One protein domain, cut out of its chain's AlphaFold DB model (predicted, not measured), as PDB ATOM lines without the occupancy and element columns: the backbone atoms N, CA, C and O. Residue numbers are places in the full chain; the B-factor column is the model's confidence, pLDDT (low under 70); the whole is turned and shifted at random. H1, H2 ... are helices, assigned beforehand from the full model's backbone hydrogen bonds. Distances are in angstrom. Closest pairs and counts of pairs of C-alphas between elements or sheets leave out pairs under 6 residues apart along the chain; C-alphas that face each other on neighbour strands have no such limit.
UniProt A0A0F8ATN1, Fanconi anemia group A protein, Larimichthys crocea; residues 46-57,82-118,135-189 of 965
ATOM      1  N   GLN A  46     341.832 257.782 322.700       50.84
ATOM      2  CA  GLN A  46     342.155 258.765 321.655       50.84
ATOM      3  C   GLN A  46     343.657 258.845 321.313       50.84
ATOM      4  O   GLN A  46     344.015 259.263 320.209       50.84
ATOM      5  N   GLN A  47     344.555 258.445 322.220       48.22
ATOM      6  CA  GLN A  47     346.008 258.530 322.018       48.22
ATOM      7  C   GLN A  47     346.557 257.346 321.199       48.22
ATOM      8  O   GLN A  47     346.925 256.307 321.736       48.22
ATOM      9  N   GLN A  48     346.687 257.527 319.881       54.12
ATOM     10  CA  GLN A  48     347.285 256.523 318.980       54.12
ATOM     11  C   GLN A  48     348.825 256.406 319.066       54.12
ATOM     12  O   GLN A  48     349.404 255.572 318.377       54.12
ATOM     13  N   ASN A  49     349.512 257.228 319.871       59.97
ATOM     14  CA  ASN A  49     350.979 257.265 319.932       59.97
ATOM     15  C   ASN A  49     351.501 256.871 321.329       59.97
ATOM     16  O   ASN A  49     351.494 257.682 322.258       59.97
ATOM     17  N   LEU A  50     351.993 255.631 321.447       60.97
ATOM     18  CA  LEU A  50     352.598 255.073 322.666       60.97
ATOM     19  C   LEU A  50     353.811 255.880 323.156       60.97
ATOM     20  O   LEU A  50     353.960 256.118 324.352       60.97
ATOM     21  N   CYS A  51     354.657 256.343 322.238       57.06
ATOM     22  CA  CYS A  51     355.858 257.118 322.542       57.06
ATOM     23  C   CYS A  51     355.515 258.516 323.083       57.06
ATOM     24  O   CYS A  51     356.175 259.001 324.004       57.06
ATOM     25  N   GLY A  52     354.421 259.117 322.602       58.16
ATOM     26  CA  GLY A  52     353.817 260.320 323.182       58.16
ATOM     27  C   GLY A  52     353.266 260.083 324.591       58.16
ATOM     28  O   GLY A  52     353.552 260.863 325.495       58.16
ATOM     29  N   LEU A  53     352.557 258.971 324.814       60.72
ATOM     30  CA  LEU A  53     352.055 258.602 326.143       60.72
ATOM     31  C   LEU A  53     353.200 258.382 327.149       60.72
ATOM     32  O   LEU A  53     353.148 258.908 328.258       60.72
ATOM     33  N   LEU A  54     354.271 257.685 326.752       60.06
ATOM     34  CA  LEU A  54     355.464 257.499 327.588       60.06
ATOM     35  C   LEU A  54     356.209 258.824 327.849       60.06
ATOM     36  O   LEU A  54     356.869 258.971 328.876       60.06
ATOM     37  N   ARG A  55     356.092 259.810 326.946       59.97
ATOM     38  CA  ARG A  55     356.617 261.173 327.139       59.97
ATOM     39  C   ARG A  55     355.779 261.986 328.134       59.97
ATOM     40  O   ARG A  55     356.362 262.711 328.928       59.97
ATOM     41  N   GLU A  56     354.450 261.854 328.132       59.06
ATOM     42  CA  GLU A  56     353.578 262.513 329.122       59.06
ATOM     43  C   GLU A  56     353.685 261.877 330.519       59.06
ATOM     44  O   GLU A  56     353.714 262.598 331.514       59.06
ATOM     45  N   VAL A  57     353.790 260.546 330.605       54.66
ATOM     46  CA  VAL A  57     353.933 259.816 331.881       54.66
ATOM     47  C   VAL A  57     355.307 260.038 332.532       54.66
ATOM     48  O   VAL A  57     355.407 260.032 333.756       54.66
ATOM     49  N   SER A  82     351.085 254.595 337.240       55.28
ATOM     50  CA  SER A  82     351.541 254.934 335.887       55.28
ATOM     51  C   SER A  82     352.021 253.711 335.097       55.28
ATOM     52  O   SER A  82     351.610 253.524 333.950       55.28
ATOM     53  N   GLY A  83     352.815 252.834 335.724       56.88
ATOM     54  CA  GLY A  83     353.246 251.567 335.125       56.88
ATOM     55  C   GLY A  83     352.067 250.671 334.734       56.88
ATOM     56  O   GLY A  83     351.990 250.201 333.599       56.88
ATOM     57  N   SER A  84     351.089 250.505 335.633       59.47
ATOM     58  CA  SER A  84     349.902 249.677 335.369       59.47
ATOM     59  C   SER A  84     349.061 250.172 334.180       59.47
ATOM     60  O   SER A  84     348.561 249.360 333.399       59.47
ATOM     61  N   LEU A  85     348.953 251.495 333.990       64.62
ATOM     62  CA  LEU A  85     348.222 252.104 332.874       64.62
ATOM     63  C   LEU A  85     348.928 251.861 331.532       64.62
ATOM     64  O   LEU A  85     348.278 251.447 330.571       64.62
ATOM     65  N   LEU A  86     350.255 252.036 331.480       68.19
ATOM     66  CA  LEU A  86     351.061 251.731 330.290       68.19
ATOM     67  C   LEU A  86     350.946 250.250 329.896       68.19
ATOM     68  O   LEU A  86     350.759 249.934 328.723       68.19
ATOM     69  N   VAL A  87     350.991 249.334 330.869       70.75
ATOM     70  CA  VAL A  87     350.847 247.888 330.627       70.75
ATOM     71  C   VAL A  87     349.447 247.526 330.121       70.75
ATOM     72  O   VAL A  87     349.319 246.672 329.239       70.75
ATOM     73  N   CYS A  88     348.393 248.176 330.623       68.81
ATOM     74  CA  CYS A  88     347.033 247.981 330.114       68.81
ATOM     75  C   CYS A  88     346.894 248.454 328.659       68.81
ATOM     76  O   CYS A  88     346.331 247.729 327.835       68.81
ATOM     77  N   GLU A  89     347.454 249.616 328.318       67.94
ATOM     78  CA  GLU A  89     347.405 250.146 326.952       67.94
ATOM     79  C   GLU A  89     348.242 249.307 325.973       67.94
ATOM     80  O   GLU A  89     347.751 248.943 324.905       67.94
ATOM     81  N   LEU A  90     349.450 248.882 326.356       73.19
ATOM     82  CA  LEU A  90     350.276 247.970 325.551       73.19
ATOM     83  C   LEU A  90     349.564 246.633 325.278       73.19
ATOM     84  O   LEU A  90     349.615 246.123 324.157       73.19
ATOM     85  N   ARG A  91     348.838 246.081 326.263       77.44
ATOM     86  CA  ARG A  91     347.996 244.881 326.081       77.44
ATOM     87  C   ARG A  91     346.809 245.138 325.140       77.44
ATOM     88  O   ARG A  91     346.476 244.260 324.345       77.44
ATOM     89  N   ARG A  92     346.205 246.334 325.179       74.50
ATOM     90  CA  ARG A  92     345.115 246.755 324.277       74.50
ATOM     91  C   ARG A  92     345.589 246.968 322.834       74.50
ATOM     92  O   ARG A  92     344.861 246.639 321.901       74.50
ATOM     93  N   GLN A  93     346.794 247.497 322.625       71.06
ATOM     94  CA  GLN A  93     347.354 247.655 321.278       71.06
ATOM     95  C   GLN A  93     347.861 246.328 320.705       71.06
ATOM     96  O   GLN A  93     347.650 246.067 319.521       71.06
ATOM     97  N   ALA A  94     348.422 245.441 321.533       77.50
ATOM     98  CA  ALA A  94     348.784 244.082 321.129       77.50
ATOM     99  C   ALA A  94     347.578 243.301 320.576       77.50
ATOM    100  O   ALA A  94     347.647 242.748 319.479       77.50
ATOM    101  N   SER A  95     346.434 243.319 321.273       75.94
ATOM    102  CA  SER A  95     345.223 242.619 320.811       75.94
ATOM    103  C   SER A  95     344.574 243.239 319.567       75.94
ATOM    104  O   SER A  95     343.881 242.534 318.838       75.94
ATOM    105  N   ARG A  96     344.819 244.528 319.287       74.31
ATOM    106  CA  ARG A  96     344.362 245.215 318.061       74.31
ATOM    107  C   ARG A  96     345.287 245.024 316.857       74.31
ATOM    108  O   ARG A  96     344.813 245.086 315.729       74.31
ATOM    109  N   THR A  97     346.586 244.830 317.081       67.31
ATOM    110  CA  THR A  97     347.608 244.732 316.018       67.31
ATOM    111  C   THR A  97     348.063 243.302 315.728       67.31
ATOM    112  O   THR A  97     348.709 243.067 314.712       67.31
ATOM    113  N   GLY A  98     347.767 242.346 316.615       62.09
ATOM    114  CA  GLY A  98     348.277 240.972 316.544       62.09
ATOM    115  C   GLY A  98     349.749 240.826 316.952       62.09
ATOM    116  O   GLY A  98     350.282 239.718 316.925       62.09
ATOM    117  N   VAL A  99     350.417 241.917 317.344       77.06
ATOM    118  CA  VAL A  99     351.836 241.931 317.720       77.06
ATOM    119  C   VAL A  99     351.991 241.612 319.217       77.06
ATOM    120  O   VAL A  99     351.255 242.172 320.030       77.06
ATOM    121  N   PRO A 100     352.949 240.758 319.634       78.56
ATOM    122  CA  PRO A 100     353.182 240.472 321.050       78.56
ATOM    123  C   PRO A 100     353.488 241.727 321.881       78.56
ATOM    124  O   PRO A 100     354.296 242.567 321.480       78.56
ATOM    125  N   VAL A 101     352.921 241.800 323.091       79.00
ATOM    126  CA  VAL A 101     353.101 242.917 324.046       79.00
ATOM    127  C   VAL A 101     354.581 243.270 324.237       79.00
ATOM    128  O   VAL A 101     354.941 244.440 324.177       79.00
ATOM    129  N   ALA A 102     355.445 242.259 324.380       78.25
ATOM    130  CA  ALA A 102     356.882 242.442 324.579       78.25
ATOM    131  C   ALA A 102     357.620 243.050 323.374       78.25
ATOM    132  O   ALA A 102     358.623 243.732 323.574       78.25
ATOM    133  N   ALA A 103     357.125 242.847 322.149       76.69
ATOM    134  CA  ALA A 103     357.686 243.468 320.951       76.69
ATOM    135  C   ALA A 103     357.231 244.932 320.815       76.69
ATOM    136  O   ALA A 103     358.050 245.796 320.514       76.69
ATOM    137  N   LEU A 104     355.963 245.238 321.125       77.19
ATOM    138  CA  LEU A 104     355.477 246.626 321.182       77.19
ATOM    139  C   LEU A 104     356.162 247.427 322.299       77.19
ATOM    140  O   LEU A 104     356.580 248.560 322.070       77.19
ATOM    141  N   ALA A 105     356.332 246.832 323.483       80.62
ATOM    142  CA  ALA A 105     357.044 247.447 324.600       80.62
ATOM    143  C   ALA A 105     358.524 247.699 324.266       80.62
ATOM    144  O   ALA A 105     359.027 248.786 324.541       80.62
ATOM    145  N   ALA A 106     359.203 246.735 323.628       79.94
ATOM    146  CA  ALA A 106     360.568 246.925 323.143       79.94
ATOM    147  C   ALA A 106     360.640 248.076 322.128       79.94
ATOM    148  O   ALA A 106     361.390 249.021 322.345       79.94
ATOM    149  N   LYS A 107     359.805 248.058 321.079       79.31
ATOM    150  CA  LYS A 107     359.782 249.099 320.038       79.31
ATOM    151  C   LYS A 107     359.526 250.499 320.611       79.31
ATOM    152  O   LYS A 107     360.262 251.421 320.286       79.31
ATOM    153  N   MET A 108     358.566 250.642 321.529       79.38
ATOM    154  CA  MET A 108     358.273 251.905 322.224       79.38
ATOM    155  C   MET A 108     359.472 252.426 323.039       79.38
ATOM    156  O   MET A 108     359.773 253.620 323.008       79.38
ATOM    157  N   VAL A 109     360.167 251.545 323.769       81.12
ATOM    158  CA  VAL A 109     361.366 251.921 324.541       81.12
ATOM    159  C   VAL A 109     362.520 252.302 323.609       81.12
ATOM    160  O   VAL A 109     363.222 253.269 323.893       81.12
ATOM    161  N   LEU A 110     362.699 251.598 322.488       79.31
ATOM    162  CA  LEU A 110     363.764 251.886 321.523       79.31
ATOM    163  C   LEU A 110     363.530 253.179 320.740       79.31
ATOM    164  O   LEU A 110     364.458 253.973 320.638       79.31
ATOM    165  N   GLU A 111     362.309 253.447 320.272       79.06
ATOM    166  CA  GLU A 111     361.964 254.726 319.633       79.06
ATOM    167  C   GLU A 111     362.299 255.901 320.565       79.06
ATOM    168  O   GLU A 111     363.043 256.810 320.194       79.06
ATOM    169  N   ARG A 112     361.861 255.835 321.830       79.56
ATOM    170  CA  ARG A 112     362.153 256.874 322.832       79.56
ATOM    171  C   ARG A 112     363.637 256.945 323.215       79.56
ATOM    172  O   ARG A 112     364.124 258.035 323.499       79.56
ATOM    173  N   LEU A 113     364.376 255.835 323.164       80.19
ATOM    174  CA  LEU A 113     365.832 255.827 323.333       80.19
ATOM    175  C   LEU A 113     366.552 256.486 322.147       80.19
ATOM    176  O   LEU A 113     367.510 257.229 322.362       80.19
ATOM    177  N   THR A 114     366.093 256.270 320.910       77.69
ATOM    178  CA  THR A 114     366.643 256.954 319.725       77.69
ATOM    179  C   THR A 114     366.343 258.452 319.742       77.69
ATOM    180  O   THR A 114     367.249 259.238 319.480       77.69
ATOM    181  N   GLU A 115     365.144 258.866 320.178       78.19
ATOM    182  CA  GLU A 115     364.822 260.284 320.399       78.19
ATOM    183  C   GLU A 115     365.767 260.950 321.413       78.19
ATOM    184  O   GLU A 115     366.210 262.064 321.179       78.19
ATOM    185  N   ILE A 116     366.106 260.291 322.529       76.25
ATOM    186  CA  ILE A 116     366.991 260.874 323.560       76.25
ATOM    187  C   ILE A 116     368.462 260.922 323.104       76.25
ATOM    188  O   ILE A 116     369.229 261.762 323.570       76.25
ATOM    189  N   THR A 117     368.888 260.018 322.218       74.88
ATOM    190  CA  THR A 117     370.314 259.836 321.881       74.88
ATOM    191  C   THR A 117     370.764 260.511 320.582       74.88
ATOM    192  O   THR A 117     371.981 260.636 320.391       74.88
ATOM    193  N   GLY A 118     369.824 260.937 319.725       62.62
ATOM    194  CA  GLY A 118     370.063 261.387 318.344       62.62
ATOM    195  C   GLY A 118     369.821 262.871 318.025       62.62
ATOM    196  O   GLY A 118     369.870 263.234 316.858       62.62
ATOM    197  N   THR A 135     374.384 264.606 327.478       77.62
ATOM    198  CA  THR A 135     374.180 265.814 328.294       77.62
ATOM    199  C   THR A 135     373.438 265.494 329.597       77.62
ATOM    200  O   THR A 135     372.737 264.486 329.696       77.62
ATOM    201  N   SER A 136     373.526 266.366 330.608       73.88
ATOM    202  CA  SER A 136     372.756 266.221 331.858       73.88
ATOM    203  C   SER A 136     371.240 266.125 331.611       73.88
ATOM    204  O   SER A 136     370.570 265.292 332.220       73.88
ATOM    205  N   SER A 137     370.711 266.884 330.645       74.50
ATOM    206  CA  SER A 137     369.311 266.790 330.199       74.50
ATOM    207  C   SER A 137     368.975 265.407 329.620       74.50
ATOM    208  O   SER A 137     368.017 264.763 330.055       74.50
ATOM    209  N   GLN A 138     369.802 264.893 328.699       78.88
ATOM    210  CA  GLN A 138     369.629 263.552 328.121       78.88
ATOM    211  C   GLN A 138     369.739 262.447 329.184       78.88
ATOM    212  O   GLN A 138     368.959 261.496 329.149       78.88
ATOM    213  N   ARG A 139     370.643 262.579 330.169       80.94
ATOM    214  CA  ARG A 139     370.770 261.647 331.307       80.94
ATOM    215  C   ARG A 139     369.492 261.578 332.138       80.94
ATOM    216  O   ARG A 139     369.025 260.479 332.420       80.94
ATOM    217  N   VAL A 140     368.896 262.720 332.495       78.38
ATOM    218  CA  VAL A 140     367.636 262.756 333.262       78.38
ATOM    219  C   VAL A 140     366.503 262.081 332.482       78.38
ATOM    220  O   VAL A 140     365.808 261.226 333.030       78.38
ATOM    221  N   GLN A 141     366.358 262.390 331.189       76.56
ATOM    222  CA  GLN A 141     365.349 261.751 330.333       76.56
ATOM    223  C   GLN A 141     365.579 260.237 330.190       76.56
ATOM    224  O   GLN A 141     364.619 259.461 330.208       76.56
ATOM    225  N   LEU A 142     366.841 259.802 330.089       81.25
ATOM    226  CA  LEU A 142     367.214 258.391 330.021       81.25
ATOM    227  C   LEU A 142     366.890 257.654 331.328       81.25
ATOM    228  O   LEU A 142     366.303 256.576 331.271       81.25
ATOM    229  N   CYS A 143     367.202 258.221 332.497       78.94
ATOM    230  CA  CYS A 143     366.882 257.604 333.789       78.94
ATOM    231  C   CYS A 143     365.375 257.335 333.937       78.94
ATOM    232  O   CYS A 143     364.989 256.208 334.241       78.94
ATOM    233  N   VAL A 144     364.512 258.309 333.618       76.25
ATOM    234  CA  VAL A 144     363.047 258.127 333.702       76.25
ATOM    235  C   VAL A 144     362.532 257.089 332.690       76.25
ATOM    236  O   VAL A 144     361.630 256.306 333.004       76.25
ATOM    237  N   LEU A 145     363.129 257.014 331.492       81.50
ATOM    238  CA  LEU A 145     362.824 255.965 330.512       81.50
ATOM    239  C   LEU A 145     363.212 254.566 331.027       81.50
ATOM    240  O   LEU A 145     362.450 253.616 330.850       81.50
ATOM    241  N   LEU A 146     364.367 254.430 331.682       81.94
ATOM    242  CA  LEU A 146     364.852 253.153 332.216       81.94
ATOM    243  C   LEU A 146     364.102 252.724 333.486       81.94
ATOM    244  O   LEU A 146     363.847 251.537 333.665       81.94
ATOM    245  N   GLU A 147     363.662 253.662 334.325       78.81
ATOM    246  CA  GLU A 147     362.766 253.386 335.458       78.81
ATOM    247  C   GLU A 147     361.399 252.893 334.976       78.81
ATOM    248  O   GLU A 147     360.913 251.858 335.437       78.81
ATOM    249  N   SER A 148     360.840 253.551 333.957       75.81
ATOM    250  CA  SER A 148     359.622 253.093 333.280       75.81
ATOM    251  C   SER A 148     359.817 251.703 332.657       75.81
ATOM    252  O   SER A 148     358.984 250.815 332.833       75.81
ATOM    253  N   GLY A 149     360.947 251.470 331.980       79.31
ATOM    254  CA  GLY A 149     361.305 250.168 331.410       79.31
ATOM    255  C   GLY A 149     361.453 249.064 332.461       79.31
ATOM    256  O   GLY A 149     361.047 247.928 332.220       79.31
ATOM    257  N   LYS A 150     361.982 249.389 333.646       78.38
ATOM    258  CA  LYS A 150     362.140 248.457 334.773       78.38
ATOM    259  C   LYS A 150     360.794 248.036 335.364       78.38
ATOM    260  O   LYS A 150     360.648 246.881 335.756       78.38
ATOM    261  N   GLU A 151     359.798 248.919 335.360       75.88
ATOM    262  CA  GLU A 151     358.425 248.574 335.749       75.88
ATOM    263  C   GLU A 151     357.676 247.799 334.644       75.88
ATOM    264  O   GLU A 151     356.923 246.868 334.928       75.88
ATOM    265  N   LEU A 152     357.952 248.067 333.361       78.62
ATOM    266  CA  LEU A 152     357.482 247.191 332.277       78.62
ATOM    267  C   LEU A 152     358.109 245.785 332.362       78.62
ATOM    268  O   LEU A 152     357.462 244.804 331.993       78.62
ATOM    269  N   LEU A 153     359.341 245.665 332.867       80.56
ATOM    270  CA  LEU A 153     359.988 244.380 333.149       80.56
ATOM    271  C   LEU A 153     359.369 243.684 334.377       80.56
ATOM    272  O   LEU A 153     359.092 242.487 334.305       80.56
ATOM    273  N   SER A 154     359.104 244.414 335.470       79.00
ATOM    274  CA  SER A 154     358.503 243.862 336.700       79.00
ATOM    275  C   SER A 154     357.109 243.265 336.445       79.00
ATOM    276  O   SER A 154     356.795 242.185 336.943       79.00
ATOM    277  N   GLN A 155     356.306 243.912 335.591       75.81
ATOM    278  CA  GLN A 155     354.971 243.452 335.189       75.81
ATOM    279  C   GLN A 155     354.978 242.465 334.000       75.81
ATOM    280  O   GLN A 155     353.918 242.146 333.448       75.81
ATOM    281  N   GLY A 156     356.158 241.984 333.580       76.06
ATOM    282  CA  GLY A 156     356.324 240.996 332.505       76.06
ATOM    283  C   GLY A 156     355.914 241.484 331.109       76.06
ATOM    284  O   GLY A 156     355.664 240.670 330.220       76.06
ATOM    285  N   ALA A 157     355.803 242.799 330.909       77.19
ATOM    286  CA  ALA A 157     355.408 243.418 329.646       77.19
ATOM    287  C   ALA A 157     356.593 243.683 328.701       77.19
ATOM    288  O   ALA A 157     356.371 243.806 327.501       77.19
ATOM    289  N   LEU A 158     357.829 243.743 329.211       81.94
ATOM    290  CA  LEU A 158     359.065 243.932 328.441       81.94
ATOM    291  C   LEU A 158     359.954 242.678 328.507       81.94
ATOM    292  O   LEU A 158     360.087 242.063 329.561       81.94
ATOM    293  N   CYS A 159     360.608 242.318 327.397       79.38
ATOM    294  CA  CYS A 159     361.574 241.215 327.348       79.38
ATOM    295  C   CYS A 159     362.976 241.730 326.963       79.38
ATOM    296  O   CYS A 159     363.141 242.194 325.832       79.38
ATOM    297  N   PRO A 160     364.004 241.597 327.827       79.00
ATOM    298  CA  PRO A 160     365.367 242.054 327.537       79.00
ATOM    299  C   PRO A 160     365.971 241.467 326.258       79.00
ATOM    300  O   PRO A 160     366.616 242.180 325.495       79.00
ATOM    301  N   LYS A 161     365.720 240.178 325.984       78.06
ATOM    302  CA  LYS A 161     366.253 239.500 324.792       78.06
ATOM    303  C   LYS A 161     365.703 240.107 323.501       78.06
ATOM    304  O   LYS A 161     366.473 240.375 322.586       78.06
ATOM    305  N   LEU A 162     364.396 240.382 323.463       78.25
ATOM    306  CA  LEU A 162     363.761 241.065 322.333       78.25
ATOM    307  C   LEU A 162     364.223 242.524 322.236       78.25
ATOM    308  O   LEU A 162     364.501 242.988 321.140       78.25
ATOM    309  N   LEU A 163     364.384 243.227 323.364       81.31
ATOM    310  CA  LEU A 163     364.892 244.603 323.385       81.31
ATOM    311  C   LEU A 163     366.284 244.716 322.736       81.31
ATOM    312  O   LEU A 163     366.497 245.600 321.913       81.31
ATOM    313  N   TRP A 164     367.214 243.809 323.059       81.50
ATOM    314  CA  TRP A 164     368.538 243.796 322.423       81.50
ATOM    315  C   TRP A 164     368.480 243.352 320.955       81.50
ATOM    316  O   TRP A 164     369.146 243.945 320.112       81.50
ATOM    317  N   GLN A 165     367.658 242.350 320.625       78.19
ATOM    318  CA  GLN A 165     367.496 241.879 319.245       78.19
ATOM    319  C   GLN A 165     366.939 242.967 318.322       78.19
ATOM    320  O   GLN A 165     367.535 243.215 317.278       78.19
ATOM    321  N   GLU A 166     365.865 243.659 318.713       73.69
ATOM    322  CA  GLU A 166     365.322 244.779 317.934       73.69
ATOM    323  C   GLU A 166     366.334 245.929 317.829       73.69
ATOM    324  O   GLU A 166     366.537 246.449 316.737       73.69
ATOM    325  N   TYR A 167     367.066 246.259 318.901       74.25
ATOM    326  CA  TYR A 167     368.086 247.317 318.849       74.25
ATOM    327  C   TYR A 167     369.227 247.017 317.865       74.25
ATOM    328  O   TYR A 167     369.794 247.932 317.269       74.25
ATOM    329  N   ARG A 168     369.565 245.736 317.660       73.94
ATOM    330  CA  ARG A 168     370.604 245.324 316.703       73.94
ATOM    331  C   ARG A 168     370.094 245.119 315.275       73.94
ATOM    332  O   ARG A 168     370.928 245.039 314.374       73.94
ATOM    333  N   ARG A 169     368.774 245.111 315.024       68.88
ATOM    334  CA  ARG A 169     368.216 245.048 313.653       68.88
ATOM    335  C   ARG A 169     368.627 246.250 312.804       68.88
ATOM    336  O   ARG A 169     368.961 246.068 311.637       68.88
ATOM    337  N   ASP A 170     368.707 247.433 313.410       61.69
ATOM    338  CA  ASP A 170     369.085 248.681 312.733       61.69
ATOM    339  C   ASP A 170     370.608 248.832 312.520       61.69
ATOM    340  O   ASP A 170     371.073 249.885 312.089       61.69
ATOM    341  N   GLN A 171     371.407 247.808 312.858       56.69
ATOM    342  CA  GLN A 171     372.883 247.757 312.797       56.69
ATOM    343  C   GLN A 171     373.644 248.837 313.595       56.69
ATOM    344  O   GLN A 171     374.873 248.780 313.697       56.69
ATOM    345  N   ARG A 172     372.946 249.793 314.219       64.75
ATOM    346  CA  ARG A 172     373.544 250.848 315.042       64.75
ATOM    347  C   ARG A 172     374.287 250.245 316.246       64.75
ATOM    348  O   ARG A 172     373.861 249.271 316.873       64.75
ATOM    349  N   LEU A 173     375.446 250.823 316.553       68.25
ATOM    350  CA  LEU A 173     376.233 250.521 317.749       68.25
ATOM    351  C   LEU A 173     375.878 251.557 318.830       68.25
ATOM    352  O   LEU A 173     375.824 252.746 318.511       68.25
ATOM    353  N   PRO A 174     375.630 251.153 320.088       73.69
ATOM    354  CA  PRO A 174     375.231 252.093 321.131       73.69
ATOM    355  C   PRO A 174     376.364 253.049 321.528       73.69
ATOM    356  O   PRO A 174     377.546 252.721 321.421       73.69
ATOM    357  N   LYS A 175     375.996 254.206 322.096       78.50
ATOM    358  CA  LYS A 175     376.903 255.004 322.942       78.50
ATOM    359  C   LYS A 175     377.187 254.198 324.225       78.50
ATOM    360  O   LYS A 175     376.254 253.673 324.831       78.50
ATOM    361  N   LEU A 176     378.451 254.088 324.656       81.69
ATOM    362  CA  LEU A 176     378.849 253.208 325.778       81.69
ATOM    363  C   LEU A 176     378.111 253.525 327.097       81.69
ATOM    364  O   LEU A 176     377.757 252.617 327.847       81.69
ATOM    365  N   GLU A 177     377.803 254.800 327.343       83.19
ATOM    366  CA  GLU A 177     377.014 255.267 328.492       83.19
ATOM    367  C   GLU A 177     375.595 254.670 328.538       83.19
ATOM    368  O   GLU A 177     375.106 254.322 329.611       83.19
ATOM    369  N   VAL A 178     374.954 254.454 327.384       81.56
ATOM    370  CA  VAL A 178     373.628 253.815 327.304       81.56
ATOM    371  C   VAL A 178     373.702 252.355 327.757       81.56
ATOM    372  O   VAL A 178     372.834 251.897 328.497       81.56
ATOM    373  N   VAL A 179     374.766 251.636 327.381       82.81
ATOM    374  CA  VAL A 179     375.004 250.249 327.826       82.81
ATOM    375  C   VAL A 179     375.281 250.192 329.330       82.81
ATOM    376  O   VAL A 179     374.752 249.323 330.019       82.81
ATOM    377  N   TYR A 180     376.047 251.151 329.859       83.31
ATOM    378  CA  TYR A 180     376.257 251.305 331.301       83.31
ATOM    379  C   TYR A 180     374.933 251.525 332.053       83.31
ATOM    380  O   TYR A 180     374.647 250.791 332.999       83.31
ATOM    381  N   HIS A 181     374.078 252.456 331.616       79.94
ATOM    382  CA  HIS A 181     372.796 252.693 332.286       79.94
ATOM    383  C   HIS A 181     371.827 251.502 332.161       79.94
ATOM    384  O   HIS A 181     371.189 251.142 333.149       79.94
ATOM    385  N   LEU A 182     371.762 250.831 331.003       82.56
ATOM    386  CA  LEU A 182     370.993 249.586 330.828       82.56
ATOM    387  C   LEU A 182     371.437 248.479 331.800       82.56
ATOM    388  O   LEU A 182     370.592 247.729 332.302       82.56
ATOM    389  N   HIS A 183     372.737 248.406 332.094       83.00
ATOM    390  CA  HIS A 183     373.292 247.471 333.067       83.00
ATOM    391  C   HIS A 183     372.973 247.870 334.515       83.00
ATOM    392  O   HIS A 183     372.512 247.015 335.271       83.00
ATOM    393  N   VAL A 184     373.158 249.141 334.891       80.00
ATOM    394  CA  VAL A 184     372.895 249.654 336.254       80.00
ATOM    395  C   VAL A 184     371.414 249.554 336.634       80.00
ATOM    396  O   VAL A 184     371.090 249.202 337.767       80.00
ATOM    397  N   TYR A 185     370.499 249.795 335.691       76.44
ATOM    398  CA  TYR A 185     369.058 249.611 335.909       76.44
ATOM    399  C   TYR A 185     368.596 248.139 335.823       76.44
ATOM    400  O   TYR A 185     367.409 247.860 336.003       76.44
ATOM    401  N   SER A 186     369.520 247.192 335.608       75.88
ATOM    402  CA  SER A 186     369.279 245.745 335.468       75.88
ATOM    403  C   SER A 186     368.330 245.352 334.328       75.88
ATOM    404  O   SER A 186     367.683 244.308 334.390       75.88
ATOM    405  N   LEU A 187     368.254 246.170 333.273       77.31
ATOM    406  CA  LEU A 187     367.435 245.896 332.089       77.31
ATOM    407  C   LEU A 187     368.141 244.961 331.105       77.31
ATOM    408  O   LEU A 187     367.522 244.034 330.591       77.31
ATOM    409  N   LEU A 188     369.438 245.177 330.876       78.75
ATOM    410  CA  LEU A 188     370.307 244.321 330.067       78.75
ATOM    411  C   LEU A 188     371.690 244.273 330.718       78.75
ATOM    412  O   LEU A 188     372.346 245.302 330.856       78.75
ATOM    413  N   THR A 189     372.149 243.092 331.131       80.38
ATOM    414  CA  THR A 189     373.488 242.948 331.721       80.38
ATOM    415  C   THR A 189     374.561 242.948 330.635       80.38
ATOM    416  O   THR A 189     374.383 242.356 329.569       80.38
TER     417      THR A 189
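This is residues 46 to 57, 82 to 118 and 135 to 189 of the 965 residues of the protein "Fanconi anemia group A protein" of Larimichthys crocea (UniProt A0A0F8ATN1). Two long helices, H3 and H4, lie side by side and run opposite ways as the core; H2 crosses one end of this pair, H1 and H5 pack on H3, and H6 sits loosely beside H4. The printed part has 104 residues with six named helices, H1 to H6 in chain order, and no named strand: all helix, with mostly crossed packing. It is compact, with a radius of gyration of the C-alphas of 13.0 A and spans of 36 by 26 by 24 A.

Start at H1, residues 50 to 57: it touches the hub H3, residues 101 to 117, at residues 108 to 112 alone, the closest C-alphas, Cys 51 and Met 108, being 5.8 A apart. Residues 90 to 94 of H2, residues 82 to 97, touch H3 at a steep tilt of 65 degrees, closest at the C-alphas of Ala 94 and Val 101, 5.3 A. H4, residues 136 to 154, touches H3 at a shallow tilt of 8 degrees, opposite ways, closest at the C-alphas of Ile 116 and Gln 138, 5.9 A. Residues 83 to 87 of H2 touch residues 148 to 152 of H4, closest at the C-alphas of Gly 83 and Glu 151, 6.0 A. H5, residues 160 to 169, touches H3 at a steep tilt of 57 degrees, with the C-alphas of Ala 106 and Leu 163 closest at 4.9 A. H6, residues 176 to 184, only just touches H4, with 3 pairs of C-alphas within 8 A, Leu 146 and Leu 182 closest at 7.2 A; it is apart from H3. In H1 to H6 every O i to N i+4 pair is within hydrogen-bond range.

Find C-alpha 50 at (352.598, 255.073, 322.666), where H1 begins. H2 runs 22.7 A, H3 24.2 A and H4 27.0 A. H6 ends at C-alpha 184, (372.895, 249.654, 336.254).

Residues 58 to 81 and 119 to 134 are not printed; the C-alphas across these cuts are 6.8 A and 11.6 A apart. Of the links printed whole, H2 to H3 and H4 to H5 are tight and H5 to H6 is short. Residues 168 to 173 stand free. The mean pLDDT of the printed part is 73.6, with 27 residues under 70, among them 46 to 57.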